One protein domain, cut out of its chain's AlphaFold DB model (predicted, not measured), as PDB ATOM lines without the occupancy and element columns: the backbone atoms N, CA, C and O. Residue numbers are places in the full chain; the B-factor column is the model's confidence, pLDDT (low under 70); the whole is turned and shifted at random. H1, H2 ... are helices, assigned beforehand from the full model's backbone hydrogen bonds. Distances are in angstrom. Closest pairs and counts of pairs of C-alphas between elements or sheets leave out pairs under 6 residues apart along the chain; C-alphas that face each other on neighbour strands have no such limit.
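AT A GLANCE: This is residues 38 to 187 of the 196 residues of the protein "Thiol oxidase" of viral metagenome (UniProt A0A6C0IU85). A compact cluster of helices is built round H1, which runs through the middle; H6 folds alongside it in the opposite direction, H7 and H8 cross it, and H9 packs on its residues 46 to 53. H2 crosses H9, while H10, the longest helix, folds back from H9 along the outside; residues 181 to 187, of which 181 to 185 belong to H10, stick out. The printed part has 150 residues, with ten named helices, H1 to H10, and no named strand: all helix, mostly crossed in packing. It is compact, with a radius of gyration of the C-alphas of 15.0 A, and rounded, spanning 45 by 36 by 30 A.

HOW THE PARTS SIT: H1, residues 38 to 53, and H6, residues 104 to 120, are the hubs, touching four helices each. They touch at Ser 51 and Ile 108, C-alphas 5.2 A apart, at a shallow tilt of 23 degrees, opposite ways. Residues 48 to 52 of H1 touch H7, residues 133 to 143, only just about perpendicular at 73 degrees; the closest C-alphas, of Ala 49 and Tyr 140, are 5.7 A apart. Residues 45 to 50 of H1 touch H8, residues 145 to 153, closest at Ala 49 and Ser 146, C-alphas 5.8 A apart. H2, residues 60 to 71, touches H9, residues 157 to 162, at a steep tilt of 54 degrees, with the C-alphas of Glu 62 and Phe 162 closest at 5.9 A. H3, residues 73 to 76, touches residues 169 to 173 of H10, residues 166 to 185; the closest C-alphas, of Tyr 76 and Lys 170, are 5.0 A apart. H4, residues 85 to 93, only just touches H6, with 3 pairs of C-alphas within 8 A, the closest being Phe 91 and Phe 114 at 7.2 A. H5, residues 97 to 100, and H6 touch only at the corner, closest at Phe 100 and Asn 106, C-alphas 4.7 A apart. H9 and H10 form a helical hairpin at a shallow tilt of 11 degrees, with the C-alphas of Leu 160 and His 166 closest at 6.6 A. Every O i to N i+4 pair is within hydrogen-bond range in H1, H2, H4, H6, H7, H8 and H9, and 14 of 16 in H10; H3 and H5 are too short for such a pair.

IN THESE COORDINATES: H1 begins at C-alpha 38 (-25.024, -22.996, 2.417) and is 22.3 A long. H2 is 16.4 A, H6 24.4 A and H7 15.5 A long. H10, 29.9 A, ends at C-alpha 185 (-34.217, -19.225, -7.694).

THE WHOLE: The two C-alphas farthest apart, of Asp 60 and Tyr 187, are 46.8 A apart. The printed part has no cut, and the link from H6 to H7, residues 121 to 132, is long. Mean pLDDT of the printed part is 89.1; residues 78 to 86 are under 70.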
ATOM      1  N   LYS A  38     -25.103 -24.379   1.936       88.75
ATOM      2  CA  LYS A  38     -25.024 -22.996   2.417       88.75
ATOM      3  C   LYS A  38     -25.634 -22.849   3.812       88.75
ATOM      4  O   LYS A  38     -25.016 -22.233   4.674       88.75
ATOM      5  N   MET A  39     -26.778 -23.488   4.064       89.69
ATOM      6  CA  MET A  39     -27.407 -23.506   5.384       89.69
ATOM      7  C   MET A  39     -26.507 -24.181   6.424       89.69
ATOM      8  O   MET A  39     -26.334 -23.649   7.510       89.69
ATOM      9  N   HIS A  40     -25.860 -25.300   6.087       86.25
ATOM     10  CA  HIS A  40     -24.899 -25.951   6.983       86.25
ATOM     11  C   HIS A  40     -23.755 -24.996   7.369       86.25
ATOM     12  O   HIS A  40     -23.441 -24.855   8.551       86.25
ATOM     13  N   HIS A  41     -23.172 -24.282   6.403       89.94
ATOM     14  CA  HIS A  41     -22.151 -23.271   6.697       89.94
ATOM     15  C   HIS A  41     -22.688 -22.145   7.585       89.94
ATOM     16  O   HIS A  41     -22.029 -21.765   8.552       89.94
ATOM     17  N   TYR A  42     -23.895 -21.647   7.307       92.88
ATOM     18  CA  TYR A  42     -24.534 -20.627   8.134       92.88
ATOM     19  C   TYR A  42     -24.742 -21.092   9.571       92.88
ATOM     20  O   TYR A  42     -24.434 -20.336  10.485       92.88
ATOM     21  N   CYS A  43     -25.181 -22.331   9.789       92.25
ATOM     22  CA  CYS A  43     -25.341 -22.887  11.129       92.25
ATOM     23  C   CYS A  43     -24.023 -22.870  11.909       92.25
ATOM     24  O   CYS A  43     -24.004 -22.426  13.053       92.25
ATOM     25  N   TRP A  44     -22.905 -23.271  11.292       92.81
ATOM     26  CA  TRP A  44     -21.603 -23.177  11.956       92.81
ATOM     27  C   TRP A  44     -21.215 -21.736  12.268       92.81
ATOM     28  O   TRP A  44     -20.755 -21.465  13.374       92.81
ATOM     29  N   HIS A  45     -21.435 -20.808  11.336       95.19
ATOM     30  CA  HIS A  45     -21.159 -19.395  11.585       95.19
ATOM     31  C   HIS A  45     -22.013 -18.822  12.714       95.19
ATOM     32  O   HIS A  45     -21.498 -18.096  13.554       95.19
ATOM     33  N   ILE A  46     -23.292 -19.187  12.772       95.38
ATOM     34  CA  ILE A  46     -24.217 -18.807  13.837       95.38
ATOM     35  C   ILE A  46     -23.729 -19.331  15.196       95.38
ATOM     36  O   ILE A  46     -23.686 -18.566  16.157       95.38
ATOM     37  N   LEU A  47     -23.351 -20.612  15.276       96.00
ATOM     38  CA  LEU A  47     -22.908 -21.246  16.522       96.00
ATOM     39  C   LEU A  47     -21.589 -20.657  17.036       96.00
ATOM     40  O   LEU A  47     -21.489 -20.324  18.213       96.00
ATOM     41  N   HIS A  48     -20.601 -20.481  16.156       96.69
ATOM     42  CA  HIS A  48     -19.312 -19.889  16.530       96.69
ATOM     43  C   HIS A  48     -19.421 -18.394  16.843       96.69
ATOM     44  O   HIS A  48     -18.754 -17.901  17.745       96.69
ATOM     45  N   ALA A  49     -20.293 -17.653  16.154       97.19
ATOM     46  CA  ALA A  49     -20.536 -16.257  16.506       97.19
ATOM     47  C   ALA A  49     -21.243 -16.134  17.868       97.19
ATOM     48  O   ALA A  49     -20.909 -15.260  18.663       97.19
ATOM     49  N   PHE A  50     -22.185 -17.039  18.168       97.38
ATOM     50  CA  PHE A  50     -22.795 -17.135  19.495       97.38
ATOM     51  C   PHE A  50     -21.752 -17.410  20.583       97.38
ATOM     52  O   PHE A  50     -21.754 -16.711  21.593       97.38
ATOM     53  N   SER A  51     -20.843 -18.370  20.381       97.94
ATOM     54  CA  SER A  51     -19.837 -18.690  21.398       97.94
ATOM     55  C   SER A  51     -18.857 -17.551  21.651       97.94
ATOM     56  O   SER A  51     -18.482 -17.342  22.797       97.94
ATOM     57  N   VAL A  52     -18.505 -16.760  20.633       97.50
ATOM     58  CA  VAL A  52     -17.681 -15.550  20.806       97.50
ATOM     59  C   VAL A  52     -18.431 -14.433  21.540       97.50
ATOM     60  O   VAL A  52     -17.827 -13.727  22.348       97.50
ATOM     61  N   ASN A  53     -19.741 -14.291  21.325       96.94
ATOM     62  CA  ASN A  53     -20.562 -13.311  22.045       96.94
ATOM     63  C   ASN A  53     -20.942 -13.748  23.463       96.94
ATOM     64  O   ASN A  53     -21.417 -12.925  24.245       96.94
ATOM     65  N   TYR A  54     -20.754 -15.024  23.798       98.00
ATOM     66  CA  TYR A  54     -21.038 -15.543  25.128       98.00
ATOM     67  C   TYR A  54     -20.239 -14.776  26.198       98.00
ATOM     68  O   TYR A  54     -19.107 -14.353  25.925       98.00
ATOM     69  N   PRO A  55     -20.781 -14.533  27.403       97.44
ATOM     70  CA  PRO A  55     -20.059 -13.791  28.428       97.44
ATOM     71  C   PRO A  55     -18.757 -14.484  28.848       97.44
ATOM     72  O   PRO A  55     -18.669 -15.709  28.911       97.44
ATOM     73  N   ILE A  56     -17.736 -13.686  29.182       97.62
ATOM     74  CA  ILE A  56     -16.521 -14.206  29.835       97.62
ATOM     75  C   ILE A  56     -16.892 -14.795  31.205       97.62
ATOM     76  O   ILE A  56     -16.385 -15.846  31.579       97.62
ATOM     77  N   TYR A  57     -17.823 -14.140  31.904       97.50
ATOM     78  CA  TYR A  57     -18.369 -14.556  33.191       97.50
ATOM     79  C   TYR A  57     -19.901 -14.617  33.083       97.50
ATOM     80  O   TYR A  57     -20.560 -13.603  33.325       97.50
ATOM     81  N   PRO A  58     -20.476 -15.740  32.624       97.50
ATOM     82  CA  PRO A  58     -21.918 -15.868  32.461       97.50
ATOM     83  C   PRO A  58     -22.631 -15.906  33.811       97.50
ATOM     84  O   PRO A  58     -22.149 -16.491  34.781       97.50
ATOM     85  N   THR A  59     -23.814 -15.306  33.857       97.38
ATOM     86  CA  THR A  59     -24.752 -15.449  34.972       97.38
ATOM     87  C   THR A  59     -25.353 -16.856  35.005       97.38
ATOM     88  O   THR A  59     -25.385 -17.565  33.996       97.38
ATOM     89  N   ASP A  60     -25.917 -17.255  36.147       96.62
ATOM     90  CA  ASP A  60     -26.611 -18.543  36.277       96.62
ATOM     91  C   ASP A  60     -27.753 -18.694  35.263       96.62
ATOM     92  O   ASP A  60     -27.939 -19.762  34.679       96.62
ATOM     93  N   CYS A  61     -28.484 -17.610  34.988       96.19
ATOM     94  CA  CYS A  61     -29.542 -17.591  33.979       96.19
ATOM     95  C   CYS A  61     -28.997 -17.863  32.566       96.19
ATOM     96  O   CYS A  61     -29.570 -18.668  31.831       96.19
ATOM     97  N   GLU A  62     -27.882 -17.232  32.188       96.50
ATOM     98  CA  GLU A  62     -27.239 -17.439  30.882       96.50
ATOM     99  C   GLU A  62     -26.652 -18.852  30.757       96.50
ATOM    100  O   GLU A  62     -26.764 -19.470  29.693       96.50
ATOM    101  N   ASN A  63     -26.083 -19.394  31.840       96.56
ATOM    102  CA  ASN A  63     -25.637 -20.787  31.928       96.56
ATOM    103  C   ASN A  63     -26.800 -21.760  31.704       96.56
ATOM    104  O   ASN A  63     -26.728 -22.623  30.828       96.56
ATOM    105  N   ILE A  64     -27.903 -21.600  32.443       95.88
ATOM    106  CA  ILE A  64     -29.089 -22.462  32.332       95.88
ATOM    107  C   ILE A  64     -29.683 -22.395  30.920       95.88
ATOM    108  O   ILE A  64     -29.954 -23.442  30.323       95.88
ATOM    109  N   ALA A  65     -29.843 -21.193  30.361       96.12
ATOM    110  CA  ALA A  65     -30.369 -21.003  29.011       96.12
ATOM    111  C   ALA A  65     -29.466 -21.654  27.949       96.12
ATOM    112  O   ALA A  65     -29.940 -22.367  27.060       96.12
ATOM    113  N   THR A  66     -28.147 -21.488  28.077       96.75
ATOM    114  CA  THR A  66     -27.167 -22.092  27.162       96.75
ATOM    115  C   THR A  66     -27.155 -23.610  27.281       96.75
ATOM    116  O   THR A  66     -27.180 -24.308  26.267       96.75
ATOM    117  N   LYS A  67     -27.212 -24.147  28.502       95.38
ATOM    118  CA  LYS A  67     -27.335 -25.588  28.750       95.38
ATOM    119  C   LYS A  67     -28.589 -26.159  28.092       95.38
ATOM    120  O   LYS A  67     -28.520 -27.202  27.439       95.38
ATOM    121  N   LEU A  68     -29.729 -25.481  28.239       94.06
ATOM    122  CA  LEU A  68     -30.989 -25.889  27.620       94.06
ATOM    123  C   LEU A  68     -30.903 -25.845  26.090       94.06
ATOM    124  O   LEU A  68     -31.365 -26.776  25.428       94.06
ATOM    125  N   PHE A  69     -30.279 -24.807  25.531       94.75
ATOM    126  CA  PHE A  69     -30.029 -24.701  24.095       94.75
ATOM    127  C   PHE A  69     -29.178 -25.871  23.586       94.75
ATOM    128  O   PHE A  69     -29.592 -26.557  22.654       94.75
ATOM    129  N   LEU A  70     -28.032 -26.135  24.222       93.00
ATOM    130  CA  LEU A  70     -27.101 -27.187  23.811       93.00
ATOM    131  C   LEU A  70     -27.742 -28.578  23.876       93.00
ATOM    132  O   LEU A  70     -27.630 -29.343  22.920       93.00
ATOM    133  N   LYS A  71     -28.506 -28.879  24.935       89.44
ATOM    134  CA  LYS A  71     -29.272 -30.137  25.041       89.44
ATOM    135  C   LYS A  71     -30.286 -30.320  23.907       89.44
ATOM    136  O   LYS A  71     -30.569 -31.448  23.516       89.44
ATOM    137  N   ASN A  72     -30.817 -29.221  23.373       88.81
ATOM    138  CA  ASN A  72     -31.803 -29.220  22.296       88.81
ATOM    139  C   ASN A  72     -31.207 -28.902  20.920       88.81
ATOM    140  O   ASN A  72     -31.966 -28.757  19.964       88.81
ATOM    141  N   ILE A  73     -29.879 -28.822  20.774       88.00
ATOM    142  CA  ILE A  73     -29.246 -28.327  19.541       88.00
ATOM    143  C   ILE A  73     -29.668 -29.127  18.299       88.00
ATOM    144  O   ILE A  73     -29.930 -28.559  17.242       88.00
ATOM    145  N   ASN A  74     -29.843 -30.443  18.446       84.12
ATOM    146  CA  ASN A  74     -30.370 -31.328  17.407       84.12
ATOM    147  C   ASN A  74     -31.725 -30.829  16.858       84.12
ATOM    148  O   ASN A  74     -31.923 -30.758  15.645       84.12
ATOM    149  N   ASN A  75     -32.628 -30.397  17.739       83.56
ATOM    150  CA  ASN A  75     -33.985 -29.993  17.370       83.56
ATOM    151  C   ASN A  75     -34.016 -28.720  16.510       83.56
ATOM    152  O   ASN A  75     -34.981 -28.509  15.768       83.56
ATOM    153  N   TYR A  76     -32.979 -27.883  16.603       83.12
ATOM    154  CA  TYR A  76     -32.861 -26.644  15.833       83.12
ATOM    155  C   TYR A  76     -32.142 -26.852  14.497       83.12
ATOM    156  O   TYR A  76     -32.472 -26.196  13.512       83.12
ATOM    157  N   PHE A  77     -31.191 -27.789  14.439       74.75
ATOM    158  CA  PHE A  77     -30.292 -27.971  13.293       74.75
ATOM    159  C   PHE A  77     -30.541 -29.266  12.497       74.75
ATOM    160  O   PHE A  77     -29.670 -29.739  11.764       74.75
ATOM    161  N   SER A  78     -31.764 -29.802  12.564       64.81
ATOM    162  CA  SER A  78     -32.190 -31.058  11.922       64.81
ATOM    163  C   SER A  78     -32.086 -31.086  10.386       64.81
ATOM    164  O   SER A  78     -32.242 -32.138   9.769       64.81
ATOM    165  N   TYR A  79     -31.820 -29.950   9.736       60.72
ATOM    166  CA  TYR A  79     -31.684 -29.829   8.275       60.72
ATOM    167  C   TYR A  79     -30.415 -30.500   7.717       60.72
ATOM    168  O   TYR A  79     -30.279 -30.724   6.510       60.72
ATOM    169  N   CYS A  80     -29.478 -30.860   8.590       58.53
ATOM    170  CA  CYS A  80     -28.278 -31.584   8.220       58.53
ATOM    171  C   CYS A  80     -28.527 -33.101   8.296       58.53
ATOM    172  O   CYS A  80     -28.196 -33.737   9.286       58.53
ATOM    173  N   SER A  81     -29.044 -33.728   7.231       51.88
ATOM    174  CA  SER A  81     -29.217 -35.198   7.206       51.88
ATOM    175  C   SER A  81     -27.902 -35.981   7.401       51.88
ATOM    176  O   SER A  81     -27.911 -37.141   7.801       51.88
ATOM    177  N   SER A  82     -26.759 -35.344   7.122       51.56
ATOM    178  CA  SER A  82     -25.407 -35.852   7.389       51.56
ATOM    179  C   SER A  82     -24.981 -35.724   8.859       51.56
ATOM    180  O   SER A  82     -24.111 -36.471   9.311       51.56
ATOM    181  N   CYS A  83     -25.615 -34.815   9.597       56.81
ATOM    182  CA  CYS A  83     -25.571 -34.681  11.046       56.81
ATOM    183  C   CYS A  83     -26.741 -35.503  11.598       56.81
ATOM    184  O   CYS A  83     -27.698 -34.964  12.146       56.81
ATOM    185  N   SER A  84     -26.723 -36.816  11.352       60.03
ATOM    186  CA  SER A  84     -27.777 -37.694  11.849       60.03
ATOM    187  C   SER A  84     -27.945 -37.482  13.354       60.03
ATOM    188  O   SER A  84     -26.953 -37.331  14.071       60.03
ATOM    189  N   ASN A  85     -29.191 -37.491  13.838       66.44
ATOM    190  CA  ASN A  85     -29.502 -37.355  15.266       66.44
ATOM    191  C   ASN A  85     -28.626 -38.275  16.126       66.44
ATOM    192  O   ASN A  85     -28.219 -37.891  17.213       66.44
ATOM    193  N   PHE A  86     -28.281 -39.450  15.594       67.94
ATOM    194  CA  PHE A  86     -27.344 -40.389  16.193       67.94
ATOM    195  C   PHE A  86     -25.951 -39.796  16.453       67.94
ATOM    196  O   PHE A  86     -25.455 -39.909  17.563       67.94
ATOM    197  N   LYS A  87     -25.323 -39.133  15.473       77.94
ATOM    198  CA  LYS A  87     -23.979 -38.550  15.627       77.94
ATOM    199  C   LYS A  87     -23.965 -37.429  16.657       77.94
ATOM    200  O   LYS A  87     -23.087 -37.395  17.509       77.94
ATOM    201  N   ILE A  88     -24.947 -36.529  16.588       78.19
ATOM    202  CA  ILE A  88     -25.072 -35.441  17.563       78.19
ATOM    203  C   ILE A  88     -25.294 -36.047  18.951       78.19
ATOM    204  O   ILE A  88     -24.535 -35.751  19.864       78.19
ATOM    205  N   LYS A  89     -26.256 -36.964  19.096       79.88
ATOM    206  CA  LYS A  89     -26.521 -37.652  20.364       79.88
ATOM    207  C   LYS A  89     -25.262 -38.330  20.918       79.88
ATOM    208  O   LYS A  89     -24.931 -38.098  22.071       79.88
ATOM    209  N   HIS A  90     -24.530 -39.066  20.086       82.75
ATOM    210  CA  HIS A  90     -23.283 -39.727  20.468       82.75
ATOM    211  C   HIS A  90     -22.216 -38.732  20.943       82.75
ATOM    212  O   HIS A  90     -21.514 -39.000  21.912       82.75
ATOM    213  N   PHE A  91     -22.080 -37.570  20.296       85.88
ATOM    214  CA  PHE A  91     -21.188 -36.523  20.794       85.88
ATOM    215  C   PHE A  91     -21.615 -36.059  22.193       85.88
ATOM    216  O   PHE A  91     -20.809 -36.064  23.113       85.88
ATOM    217  N   PHE A  92     -22.893 -35.735  22.384       84.75
ATOM    218  CA  PHE A  92     -23.400 -35.250  23.670       84.75
ATOM    219  C   PHE A  92     -23.400 -36.302  24.791       84.75
ATOM    220  O   PHE A  92     -23.292 -35.929  25.952       84.75
ATOM    221  N   GLU A  93     -23.478 -37.596  24.474       84.62
ATOM    222  CA  GLU A  93     -23.339 -38.687  25.455       84.62
ATOM    223  C   GLU A  93     -21.923 -38.763  26.055       84.62
ATOM    224  O   GLU A  93     -21.759 -39.260  27.165       84.62
ATOM    225  N   ASN A  94     -20.911 -38.244  25.352       84.00
ATOM    226  CA  ASN A  94     -19.504 -38.315  25.757       84.00
ATOM    227  C   ASN A  94     -18.941 -36.982  26.287       84.00
ATOM    228  O   ASN A  94     -17.753 -36.904  26.596       84.00
ATOM    229  N   TYR A  95     -19.752 -35.924  26.349       83.69
ATOM    230  CA  TYR A  95     -19.300 -34.575  26.688       83.69
ATOM    231  C   TYR A  95     -20.143 -33.979  27.815       83.69
ATOM    232  O   TYR A  95     -21.361 -33.855  27.700       83.69
ATOM    233  N   ASP A  96     -19.476 -33.545  28.884       88.62
ATOM    234  CA  ASP A  96     -20.126 -32.841  29.986       88.62
ATOM    235  C   ASP A  96     -20.354 -31.366  29.626       88.62
ATOM    236  O   ASP A  96     -19.431 -30.550  29.660       88.62
ATOM    237  N   ILE A  97     -21.597 -31.030  29.268       90.88
ATOM    238  CA  ILE A  97     -22.014 -29.667  28.907       90.88
ATOM    239  C   ILE A  97     -21.678 -28.666  30.021       90.88
ATOM    240  O   ILE A  97     -21.341 -27.523  29.710       90.88
ATOM    241  N   ASP A  98     -21.745 -29.072  31.293       92.38
ATOM    242  CA  ASP A  98     -21.542 -28.156  32.416       92.38
ATOM    243  C   ASP A  98     -20.119 -27.597  32.453       92.38
ATOM    244  O   ASP A  98     -19.936 -26.421  32.758       92.38
ATOM    245  N   LEU A  99     -19.122 -28.378  32.026       92.25
ATOM    246  CA  LEU A  99     -17.737 -27.910  31.912       92.25
ATOM    247  C   LEU A  99     -17.561 -26.862  30.807       92.25
ATOM    248  O   LEU A  99     -16.700 -25.984  30.898       92.25
ATOM    249  N   PHE A 100     -18.371 -26.949  29.753       92.50
ATOM    250  CA  PHE A 100     -18.206 -26.133  28.556       92.50
ATOM    251  C   PHE A 100     -18.942 -24.797  28.597       92.50
ATOM    252  O   PHE A 100     -18.580 -23.893  27.854       92.50
ATOM    253  N   ILE A 101     -19.945 -24.646  29.459       95.31
ATOM    254  CA  ILE A 101     -20.700 -23.391  29.582       95.31
ATOM    255  C   ILE A 101     -20.111 -22.431  30.620       95.31
ATOM    256  O   ILE A 101     -20.543 -21.296  30.685       95.31
ATOM    257  N   VAL A 102     -19.096 -22.835  31.393       95.56
ATOM    258  CA  VAL A 102     -18.541 -22.023  32.498       95.56
ATOM    259  C   VAL A 102     -18.061 -20.636  32.053       95.56
ATOM    260  O   VAL A 102     -18.129 -19.685  32.828       95.56
ATOM    261  N   ASN A 103     -17.546 -20.513  30.829       97.25
ATOM    262  CA  ASN A 103     -17.091 -19.248  30.260       97.25
ATOM    263  C   ASN A 103     -17.049 -19.305  28.722       97.25
ATOM    264  O   ASN A 103     -17.204 -20.364  28.107       97.25
ATOM    265  N   ARG A 104     -16.792 -18.146  28.106       97.69
ATOM    266  CA  ARG A 104     -16.624 -17.972  26.655       97.69
ATOM    267  C   ARG A 104     -15.635 -18.948  26.016       97.69
ATOM    268  O   ARG A 104     -15.974 -19.573  25.017       97.69
ATOM    269  N   GLU A 105     -14.420 -19.058  26.544       97.81
ATOM    270  CA  GLU A 105     -13.354 -19.868  25.935       97.81
ATOM    271  C   GLU A 105     -13.716 -21.352  25.927       97.81
ATOM    272  O   GLU A 105     -13.559 -22.031  24.910       97.81
ATOM    273  N   ASN A 106     -14.300 -21.833  27.024       97.00
ATOM    274  CA  ASN A 106     -14.811 -23.191  27.128       97.00
ATOM    275  C   ASN A 106     -15.926 -23.439  26.103       97.00
ATOM    276  O   ASN A 106     -15.913 -24.466  25.419       97.00
ATOM    277  N   LEU A 107     -16.844 -22.488  25.916       97.81
ATOM    278  CA  LEU A 107     -17.922 -22.645  24.943       97.81
ATOM    279  C   LEU A 107     -17.404 -22.600  23.496       97.81
ATOM    280  O   LEU A 107     -17.890 -23.335  22.635       97.81
ATOM    281  N   ILE A 108     -16.387 -21.785  23.213       97.75
ATOM    282  CA  ILE A 108     -15.690 -21.795  21.920       97.75
ATOM    283  C   ILE A 108     -15.040 -23.163  21.685       97.75
ATOM    284  O   ILE A 108     -15.263 -23.778  20.639       97.75
ATOM    285  N   LEU A 109     -14.297 -23.676  22.670       95.88
ATOM    286  CA  LEU A 109     -13.653 -24.986  22.598       95.88
ATOM    287  C   LEU A 109     -14.669 -26.109  22.363       95.88
ATOM    288  O   LEU A 109     -14.410 -27.020  21.575       95.88
ATOM    289  N   PHE A 110     -15.839 -26.031  22.996       95.25
ATOM    290  CA  PHE A 110     -16.938 -26.961  22.762       95.25
ATOM    291  C   PHE A 110     -17.349 -27.005  21.292       95.25
ATOM    292  O   PHE A 110     -17.395 -28.085  20.701       95.25
ATOM    293  N   PHE A 111     -17.606 -25.850  20.669       95.19
ATOM    294  CA  PHE A 111     -18.018 -25.817  19.267       95.19
ATOM    295  C   PHE A 111     -16.891 -26.181  18.299       95.19
ATOM    296  O   PHE A 111     -17.184 -26.751  17.247       95.19
ATOM    297  N   ILE A 112     -15.623 -25.919  18.636       94.56
ATOM    298  CA  ILE A 112     -14.470 -26.433  17.876       94.56
ATOM    299  C   ILE A 112     -14.495 -27.966  17.883       94.56
ATOM    300  O   ILE A 112     -14.527 -28.585  16.817       94.56
ATOM    301  N   LYS A 113     -14.571 -28.585  19.069       92.31
ATOM    302  CA  LYS A 113     -14.604 -30.050  19.217       92.31
ATOM    303  C   LYS A 113     -15.827 -30.670  18.547       92.31
ATOM    304  O   LYS A 113     -15.703 -31.679  17.855       92.31
ATOM    305  N   PHE A 114     -16.995 -30.046  18.692       91.75
ATOM    306  CA  PHE A 114     -18.221 -30.510  18.049       91.75
ATOM    307  C   PHE A 114     -18.120 -30.444  16.521       91.75
ATOM    308  O   PHE A 114     -18.446 -31.410  15.832       91.75
ATOM    309  N   HIS A 115     -17.613 -29.335  15.977       90.88
ATOM    310  CA  HIS A 115     -17.425 -29.183  14.537       90.88
ATOM    311  C   HIS A 115     -16.381 -30.172  13.995       90.88
ATOM    312  O   HIS A 115     -16.619 -30.796  12.957       90.88
ATOM    313  N   SER A 116     -15.271 -30.377  14.713       90.25
ATOM    314  CA  SER A 116     -14.259 -31.393  14.395       90.25
ATOM    315  C   SER A 116     -14.871 -32.795  14.338       90.25
ATOM    316  O   SER A 116     -14.775 -33.472  13.315       90.25
ATOM    317  N   PHE A 117     -15.618 -33.193  15.375       89.19
ATOM    318  CA  PHE A 117     -16.300 -34.487  15.426       89.19
ATOM    319  C   PHE A 117     -17.232 -34.702  14.223       89.19
ATOM    320  O   PHE A 117     -17.200 -35.758  13.581       89.19
ATOM    321  N   ILE A 118     -18.037 -33.694  13.868       86.12
ATOM    322  CA  ILE A 118     -18.917 -33.779  12.699       86.12
ATOM    323  C   ILE A 118     -18.103 -33.904  11.406       86.12
ATOM    324  O   ILE A 118     -18.444 -34.751  10.578       86.12
ATOM    325  N   ASN A 119     -17.022 -33.138  11.234       85.50
ATOM    326  CA  ASN A 119     -16.163 -33.222  10.050       85.50
ATOM    327  C   ASN A 119     -15.515 -34.604   9.902       85.50
ATOM    328  O   ASN A 119     -15.642 -35.214   8.835       85.50
ATOM    329  N   THR A 120     -14.941 -35.148  10.975       86.56
ATOM    330  CA  THR A 120     -14.368 -36.502  10.999       86.56
ATOM    331  C   THR A 120     -15.418 -37.552  10.645       86.56
ATOM    332  O   THR A 120     -15.180 -38.405   9.797       86.56
ATOM    333  N   SER A 121     -16.641 -37.430  11.177       83.81
ATOM    334  CA  SER A 121     -17.750 -38.342  10.848       83.81
ATOM    335  C   SER A 121     -18.201 -38.290   9.375       83.81
ATOM    336  O   SER A 121     -19.033 -39.097   8.943       83.81
ATOM    337  N   LEU A 122     -17.740 -37.288   8.623       81.75
ATOM    338  CA  LEU A 122     -18.015 -37.080   7.203       81.75
ATOM    339  C   LEU A 122     -16.775 -37.302   6.329       81.75
ATOM    340  O   LEU A 122     -16.837 -36.986   5.140       81.75
ATOM    341  N   ASN A 123     -15.694 -37.849   6.897       84.06
ATOM    342  CA  ASN A 123     -14.393 -38.021   6.248       84.06
ATOM    343  C   ASN A 123     -13.846 -36.703   5.677       84.06
ATOM    344  O   ASN A 123     -13.253 -36.676   4.600       84.06
ATOM    345  N   LYS A 124     -14.090 -35.590   6.376       81.50
ATOM    346  CA  LYS A 124     -13.490 -34.292   6.066       81.50
ATOM    347  C   LYS A 124     -12.296 -34.072   6.980       81.50
ATOM    348  O   LYS A 124     -12.398 -34.305   8.181       81.50
ATOM    349  N   MET A 125     -11.192 -33.590   6.416       79.75
ATOM    350  CA  MET A 125     -10.041 -33.193   7.217       79.75
ATOM    351  C   MET A 125     -10.395 -31.985   8.083       79.75
ATOM    352  O   MET A 125     -10.981 -31.011   7.605       79.75
ATOM    353  N   HIS A 126     -10.034 -32.065   9.358       76.38
ATOM    354  CA  HIS A 126     -10.059 -30.954  10.290       76.38
ATOM    355  C   HIS A 126      -8.622 -30.708  10.737       76.38
ATOM    356  O   HIS A 126      -7.978 -31.620  11.248       76.38
ATOM    357  N   ASP A 127      -8.115 -29.506  10.491       78.81
ATOM    358  CA  ASP A 127      -6.784 -29.123  10.947       78.81
ATOM    359  C   ASP A 127      -6.893 -28.488  12.334       78.81
ATOM    360  O   ASP A 127      -7.308 -27.335  12.477       78.81
ATOM    361  N   GLU A 128      -6.536 -29.263  13.354       75.88
ATOM    362  CA  GLU A 128      -6.580 -28.846  14.757       75.88
ATOM    363  C   GLU A 128      -5.672 -27.640  15.039       75.88
ATOM    364  O   GLU A 128      -5.973 -26.848  15.931       75.88
ATOM    365  N   ASN A 129      -4.620 -27.438  14.238       78.44
ATOM    366  CA  ASN A 129      -3.716 -26.299  14.394       78.44
ATOM    367  C   ASN A 129      -4.293 -25.005  13.805       78.44
ATOM    368  O   ASN A 129      -3.859 -23.914  14.170       78.44
ATOM    369  N   THR A 130      -5.276 -25.113  12.907       80.88
ATOM    370  CA  THR A 130      -5.927 -23.955  12.282       80.88
ATOM    371  C   THR A 130      -7.132 -23.474  13.094       80.88
ATOM    372  O   THR A 130      -7.369 -22.273  13.193       80.88
ATOM    373  N   TYR A 131      -7.911 -24.383  13.686       88.31
ATOM    374  CA  TYR A 131      -9.149 -24.041  14.400       88.31
ATOM    375  C   TYR A 131      -8.931 -23.887  15.911       88.31
ATOM    376  O   TYR A 131      -9.541 -24.590  16.711       88.31
ATOM    377  N   THR A 132      -8.073 -22.944  16.299       95.00
ATOM    378  CA  THR A 132      -7.815 -22.603  17.708       95.00
ATOM    379  C   THR A 132      -8.875 -21.652  18.279       95.00
ATOM    380  O   THR A 132      -9.654 -21.047  17.537       95.00
ATOM    381  N   ILE A 133      -8.900 -21.488  19.608       96.62
ATOM    382  CA  ILE A 133      -9.764 -20.500  20.278       96.62
ATOM    383  C   ILE A 133      -9.471 -19.092  19.741       96.62
ATOM    384  O   ILE A 133     -10.398 -18.405  19.316       96.62
ATOM    385  N   ASP A 134      -8.194 -18.712  19.664       96.62
ATOM    386  CA  ASP A 134      -7.765 -17.405  19.150       96.62
ATOM    387  C   ASP A 134      -8.198 -17.183  17.704       96.62
ATOM    388  O   ASP A 134      -8.694 -16.110  17.364       96.62
ATOM    389  N   PHE A 135      -8.082 -18.209  16.854       95.56
ATOM    390  CA  PHE A 135      -8.562 -18.134  15.478       95.56
ATOM    391  C   PHE A 135     -10.072 -17.880  15.419       95.56
ATOM    392  O   PHE A 135     -10.527 -17.061  14.617       95.56
ATOM    393  N   ILE A 136     -10.864 -18.567  16.250       96.44
ATOM    394  CA  ILE A 136     -12.317 -18.363  16.297       96.44
ATOM    395  C   ILE A 136     -12.650 -16.958  16.808       96.44
ATOM    396  O   ILE A 136     -13.454 -16.272  16.175       96.44
ATOM    397  N   ILE A 137     -12.012 -16.489  17.883       96.12
ATOM    398  CA  ILE A 137     -12.205 -15.119  18.382       96.12
ATOM    399  C   ILE A 137     -11.873 -14.113  17.276       96.12
ATOM    400  O   ILE A 137     -12.737 -13.333  16.879       96.12
ATOM    401  N   ASP A 138     -10.669 -14.184  16.705       95.81
ATOM    402  CA  ASP A 138     -10.208 -13.256  15.671       95.81
ATOM    403  C   ASP A 138     -11.155 -13.232  14.464       95.81
ATOM    404  O   ASP A 138     -11.633 -12.172  14.041       95.81
ATOM    405  N   LYS A 139     -11.496 -14.417  13.948       95.00
ATOM    406  CA  LYS A 139     -12.378 -14.567  12.794       95.00
ATOM    407  C   LYS A 139     -13.740 -13.939  13.049       95.00
ATOM    408  O   LYS A 139     -14.208 -13.167  12.210       95.00
ATOM    409  N   TYR A 140     -14.401 -14.275  14.154       95.31
ATOM    410  CA  TYR A 140     -15.793 -13.882  14.384       95.31
ATOM    411  C   TYR A 140     -15.945 -12.479  14.973       95.31
ATOM    412  O   TYR A 140     -16.968 -11.843  14.717       95.31
ATOM    413  N   THR A 141     -14.917 -11.940  15.630       92.31
ATOM    414  CA  THR A 141     -14.861 -10.517  15.986       92.31
ATOM    415  C   THR A 141     -14.663  -9.638  14.745       92.31
ATOM    416  O   THR A 141     -15.356  -8.632  14.605       92.31
ATOM    417  N   LYS A 142     -13.788 -10.021  13.800       91.94
ATOM    418  CA  LYS A 142     -13.532  -9.228  12.578       91.94
ATOM    419  C   LYS A 142     -14.664  -9.282  11.556       91.94
ATOM    420  O   LYS A 142     -15.006  -8.271  10.953       91.94
ATOM    421  N   THR A 143     -15.224 -10.467  11.319       87.94
ATOM    422  CA  THR A 143     -16.248 -10.670  10.275       87.94
ATOM    423  C   THR A 143     -17.655 -10.268  10.714       87.94
ATOM    424  O   THR A 143     -18.526 -10.102   9.864       87.94
ATOM    425  N   ASN A 144     -17.881 -10.108  12.023       88.81
ATOM    426  CA  ASN A 144     -19.150  -9.712  12.628       88.81
ATOM    427  C   ASN A 144     -20.368 -10.492  12.082       88.81
ATOM    428  O   ASN A 144     -21.403  -9.923  11.717       88.81
ATOM    429  N   TYR A 145     -20.247 -11.826  12.017       91.12
ATOM    430  CA  TYR A 145     -21.318 -12.694  11.513       91.12
ATOM    431  C   TYR A 145     -22.635 -12.503  12.270       91.12
ATOM    432  O   TYR A 145     -23.696 -12.549  11.651       91.12
ATOM    433  N   SER A 146     -22.600 -12.244  13.580       90.69
ATOM    434  CA  SER A 146     -23.814 -11.948  14.351       90.69
ATOM    435  C   SER A 146     -24.563 -10.742  13.795       90.69
ATOM    436  O   SER A 146     -25.773 -10.830  13.587       90.69
ATOM    437  N   GLN A 147     -23.862  -9.648  13.478       94.12
ATOM    438  CA  GLN A 147     -24.494  -8.483  12.866       94.12
ATOM    439  C   GLN A 147     -24.966  -8.768  11.439       94.12
ATOM    440  O   GLN A 147     -26.028  -8.288  11.050       94.12
ATOM    441  N   PHE A 148     -24.229  -9.572  10.667       94.75
ATOM    442  CA  PHE A 148     -24.676 -10.006   9.342       94.75
ATOM    443  C   PHE A 148     -26.030 -10.728   9.410       94.75
ATOM    444  O   PHE A 148     -26.959 -10.340   8.701       94.75
ATOM    445  N   PHE A 149     -26.175 -11.736  10.281       95.25
ATOM    446  CA  PHE A 149     -27.438 -12.468  10.426       95.25
ATOM    447  C   PHE A 149     -28.558 -11.586  10.984       95.25
ATOM    448  O   PHE A 149     -29.696 -11.679  10.518       95.25
ATOM    449  N   LYS A 150     -28.234 -10.676  11.911       95.75
ATOM    450  CA  LYS A 150     -29.188  -9.703  12.446       95.75
ATOM    451  C   LYS A 150     -29.699  -8.758  11.359       95.75
ATOM    452  O   LYS A 150     -30.901  -8.596  11.215       95.75
ATOM    453  N   ASN A 151     -28.816  -8.188  10.545       96.31
ATOM    454  CA  ASN A 151     -29.209  -7.246   9.495       96.31
ATOM    455  C   ASN A 151     -29.952  -7.927   8.346       96.31
ATOM    456  O   ASN A 151     -30.924  -7.382   7.833       96.31
ATOM    457  N   LYS A 152     -29.475  -9.099   7.919       95.31
ATOM    458  CA  LYS A 152     -30.004  -9.764   6.728       95.31
ATOM    459  C   LYS A 152     -31.279 -10.557   7.005       95.31
ATOM    460  O   LYS A 152     -32.153 -10.606   6.148       95.31
ATOM    461  N   TYR A 153     -31.370 -11.185   8.173       94.94
ATOM    462  CA  TYR A 153     -32.434 -12.139   8.487       94.94
ATOM    463  C   TYR A 153     -33.172 -11.818   9.789       94.94
ATOM    464  O   TYR A 153     -33.994 -12.620  10.216       94.94
ATOM    465  N   ASN A 154     -32.870 -10.688  10.441       95.19
ATOM    466  CA  ASN A 154     -33.382 -10.355  11.775       95.19
ATOM    467  C   ASN A 154     -33.124 -11.465  12.814       95.19
ATOM    468  O   ASN A 154     -33.916 -11.689  13.726       95.19
ATOM    469  N   PHE A 155     -32.004 -12.181  12.665       96.12
ATOM    470  CA  PHE A 155     -31.668 -13.333  13.492       96.12
ATOM    471  C   PHE A 155     -30.447 -13.061  14.372       96.12
ATOM    472  O   PHE A 155     -29.343 -12.848  13.870       96.12
ATOM    473  N   ASN A 156     -30.631 -13.140  15.692       96.12
ATOM    474  CA  ASN A 156     -29.546 -13.118  16.670       96.12
ATOM    475  C   ASN A 156     -29.706 -14.281  17.660       96.12
ATOM    476  O   ASN A 156     -30.558 -14.250  18.545       96.12
ATOM    477  N   LEU A 157     -28.858 -15.305  17.524       96.31
ATOM    478  CA  LEU A 157     -28.935 -16.494  18.374       96.31
ATOM    479  C   LEU A 157     -28.679 -16.183  19.859       96.31
ATOM    480  O   LEU A 157     -29.323 -16.780  20.712       96.31
ATOM    481  N   THR A 158     -27.776 -15.247  20.171       96.12
ATOM    482  CA  THR A 158     -27.452 -14.892  21.566       96.12
ATOM    483  C   THR A 158     -28.670 -14.290  22.263       96.12
ATOM    484  O   THR A 158     -29.061 -14.755  23.330       96.12
ATOM    485  N   GLU A 159     -29.320 -13.320  21.611       96.31
ATOM    486  CA  GLU A 159     -30.547 -12.694  22.118       96.31
ATOM    487  C   GLU A 159     -31.659 -13.737  22.313       96.31
ATOM    488  O   GLU A 159     -32.287 -13.762  23.366       96.31
ATOM    489  N   LEU A 160     -31.858 -14.641  21.343       96.62
ATOM    490  CA  LEU A 160     -32.904 -15.667  21.410       96.62
ATOM    491  C   LEU A 160     -32.691 -16.694  22.529       96.62
ATOM    492  O   LEU A 160     -33.669 -17.124  23.144       96.62
ATOM    493  N   ILE A 161     -31.444 -17.106  22.783       96.06
ATOM    494  CA  ILE A 161     -31.124 -18.030  23.881       96.06
ATOM    495  C   ILE A 161     -31.360 -17.326  25.219       96.06
ATOM    496  O   ILE A 161     -32.079 -17.851  26.065       96.06
ATOM    497  N   PHE A 162     -30.819 -16.120  25.405       95.94
ATOM    498  CA  PHE A 162     -30.900 -15.424  26.695       95.94
ATOM    499  C   PHE A 162     -32.297 -14.881  27.008       95.94
ATOM    500  O   PHE A 162     -32.654 -14.758  28.176       95.94
ATOM    501  N   SER A 163     -33.139 -14.652  25.996       94.81
ATOM    502  CA  SER A 163     -34.563 -14.353  26.179       94.81
ATOM    503  C   SER A 163     -35.442 -15.604  26.325       94.81
ATOM    504  O   SER A 163     -36.666 -15.505  26.200       94.81
ATOM    505  N   ASN A 164     -34.842 -16.789  26.512       89.12
ATOM    506  CA  ASN A 164     -35.516 -18.088  26.615       89.12
ATOM    507  C   ASN A 164     -36.518 -18.346  25.466       89.12
ATOM    508  O   ASN A 164     -37.555 -18.982  25.630       89.12
ATOM    509  N   SER A 165     -36.233 -17.817  24.273       92.31
ATOM    510  CA  SER A 165     -37.122 -17.848  23.103       92.31
ATOM    511  C   SER A 165     -36.773 -19.002  22.159       92.31
ATOM    512  O   SER A 165     -36.687 -18.839  20.941       92.31
ATOM    513  N   HIS A 166     -36.591 -20.189  22.731       85.44
ATOM    514  CA  HIS A 166     -36.117 -21.388  22.040       85.44
ATOM    515  C   HIS A 166     -36.992 -21.809  20.850       85.44
ATOM    516  O   HIS A 166     -36.465 -22.206  19.809       85.44
ATOM    517  N   ASP A 167     -38.315 -21.659  20.949       87.31
ATOM    518  CA  ASP A 167     -39.239 -21.989  19.853       87.31
ATOM    519  C   ASP A 167     -39.053 -21.080  18.632       87.31
ATOM    520  O   ASP A 167     -39.257 -21.500  17.488       87.31
ATOM    521  N   LYS A 168     -38.604 -19.835  18.854       92.69
ATOM    522  CA  LYS A 168     -38.313 -18.900  17.763       92.69
ATOM    523  C   LYS A 168     -37.063 -19.313  16.996       92.69
ATOM    524  O   LYS A 168     -37.049 -19.143  15.786       92.69
ATOM    525  N   ILE A 169     -36.067 -19.931  17.640       92.75
ATOM    526  CA  ILE A 169     -34.816 -20.346  16.977       92.75
ATOM    527  C   ILE A 169     -35.119 -21.211  15.749       92.75
ATOM    528  O   ILE A 169     -34.650 -20.919  14.652       92.75
ATOM    529  N   LYS A 170     -35.958 -22.241  15.906       89.31
ATOM    530  CA  LYS A 170     -36.325 -23.132  14.797       89.31
ATOM    531  C   LYS A 170     -37.080 -22.394  13.690       89.31
ATOM    532  O   LYS A 170     -36.815 -22.615  12.510       89.31
ATOM    533  N   LYS A 171     -38.014 -21.517  14.070       91.62
ATOM    534  CA  LYS A 171     -38.811 -20.724  13.126       91.62
ATOM    535  C   LYS A 171     -37.932 -19.785  12.297       91.62
ATOM    536  O   LYS A 171     -38.085 -19.741  11.081       91.62
ATOM    537  N   GLU A 172     -36.998 -19.086  12.933       93.75
ATOM    538  CA  GLU A 172     -36.098 -18.163  12.241       93.75
ATOM    539  C   GLU A 172     -35.079 -18.906  11.362       93.75
ATOM    540  O   GLU A 172     -34.821 -18.494  10.235       93.75
ATOM    541  N   LEU A 173     -34.557 -20.059  11.802       91.44
ATOM    542  CA  LEU A 173     -33.699 -20.897  10.951       91.44
ATOM    543  C   LEU A 173     -34.445 -21.399   9.705       91.44
ATOM    544  O   LEU A 173     -33.873 -21.427   8.613       91.44
ATOM    545  N   PHE A 174     -35.728 -21.748   9.841       90.12
ATOM    546  CA  PHE A 174     -36.577 -22.093   8.701       90.12
ATOM    547  C   PHE A 174     -36.806 -20.896   7.766       90.12
ATOM    548  O   PHE A 174     -36.781 -21.052   6.545       90.12
ATOM    549  N   TYR A 175     -36.988 -19.695   8.321       93.19
ATOM    550  CA  TYR A 175     -37.087 -18.469   7.533       93.19
ATOM    551  C   TYR A 175     -35.804 -18.205   6.728       93.19
ATOM    552  O   TYR A 175     -35.883 -18.028   5.514       93.19
ATOM    553  N   ILE A 176     -34.624 -18.304   7.354       93.69
ATOM    554  CA  ILE A 176     -33.324 -18.180   6.668       93.69
ATOM    555  C   ILE A 176     -33.213 -19.189   5.520       93.69
ATOM    556  O   ILE A 176     -32.792 -18.833   4.420       93.69
ATOM    557  N   GLN A 177     -33.610 -20.443   5.747       90.00
ATOM    558  CA  GLN A 177     -33.598 -21.467   4.704       90.00
ATOM    559  C   GLN A 177     -34.496 -21.082   3.519       90.00
ATOM    560  O   GLN A 177     -34.084 -21.236   2.368       90.00
ATOM    561  N   LYS A 178     -35.704 -20.572   3.782       90.25
ATOM    562  CA  LYS A 178     -36.633 -20.121   2.739       90.25
ATOM    563  C   LYS A 178     -36.063 -18.943   1.944       90.25
ATOM    564  O   LYS A 178     -36.118 -18.966   0.718       90.25
ATOM    565  N   GLU A 179     -35.463 -17.966   2.618       92.81
ATOM    566  CA  GLU A 179     -34.796 -16.839   1.956       92.81
ATOM    567  C   GLU A 179     -33.631 -17.310   1.078       92.81
ATOM    568  O   GLU A 179     -33.493 -16.864  -0.058       92.81
ATOM    569  N   LEU A 180     -32.844 -18.289   1.539       90.12
ATOM    570  CA  LEU A 180     -31.807 -18.906   0.712       90.12
ATOM    571  C   LEU A 180     -32.381 -19.590  -0.533       90.12
ATOM    572  O   LEU A 180     -31.780 -19.492  -1.598       90.12
ATOM    573  N   MET A 181     -33.526 -20.269  -0.430       85.62
ATOM    574  CA  MET A 181     -34.188 -20.856  -1.601       85.62
ATOM    575  C   MET A 181     -34.626 -19.780  -2.603       85.62
ATOM    576  O   MET A 181     -34.377 -19.942  -3.797       85.62
ATOM    577  N   ASN A 182     -35.202 -18.675  -2.123       86.62
ATOM    578  CA  ASN A 182     -35.630 -17.550  -2.960       86.62
ATOM    579  C   ASN A 182     -34.441 -16.838  -3.631       86.62
ATOM    580  O   ASN A 182     -34.488 -16.521  -4.818       86.62
ATOM    581  N   GLU A 183     -33.343 -16.620  -2.898       85.00
ATOM    582  CA  GLU A 183     -32.104 -16.084  -3.473       85.00
ATOM    583  C   GLU A 183     -31.608 -16.976  -4.614       85.00
ATOM    584  O   GLU A 183     -31.176 -16.474  -5.648       85.00
ATOM    585  N   MET A 184     -31.663 -18.296  -4.425       78.81
ATOM    586  CA  MET A 184     -31.135 -19.254  -5.390       78.81
ATOM    587  C   MET A 184     -32.019 -19.421  -6.626       78.81
ATOM    588  O   MET A 184     -31.486 -19.662  -7.706       78.81
ATOM    589  N   SER A 185     -33.338 -19.229  -6.516       72.88
ATOM    590  CA  SER A 185     -34.217 -19.225  -7.694       72.88
ATOM    591  C   SER A 185     -33.903 -18.100  -8.684       72.88
ATOM    592  O   SER A 185     -34.254 -18.219  -9.853       72.88
ATOM    593  N   ASN A 186     -33.196 -17.053  -8.244       76.62
ATOM    594  CA  ASN A 186     -32.763 -15.959  -9.112       76.62
ATOM    595  C   ASN A 186     -31.514 -16.303  -9.942       76.62
ATOM    596  O   ASN A 186     -31.161 -15.545 -10.842       76.62
ATOM    597  N   TYR A 187     -30.828 -17.415  -9.652       70.38
ATOM    598  CA  TYR A 187     -29.669 -17.844 -10.431       70.38
ATOM    599  C   TYR A 187     -30.126 -18.651 -11.645       70.38
ATOM    600  O   TYR A 187     -30.790 -19.687 -11.526       70.38
TER     601      TYR A 187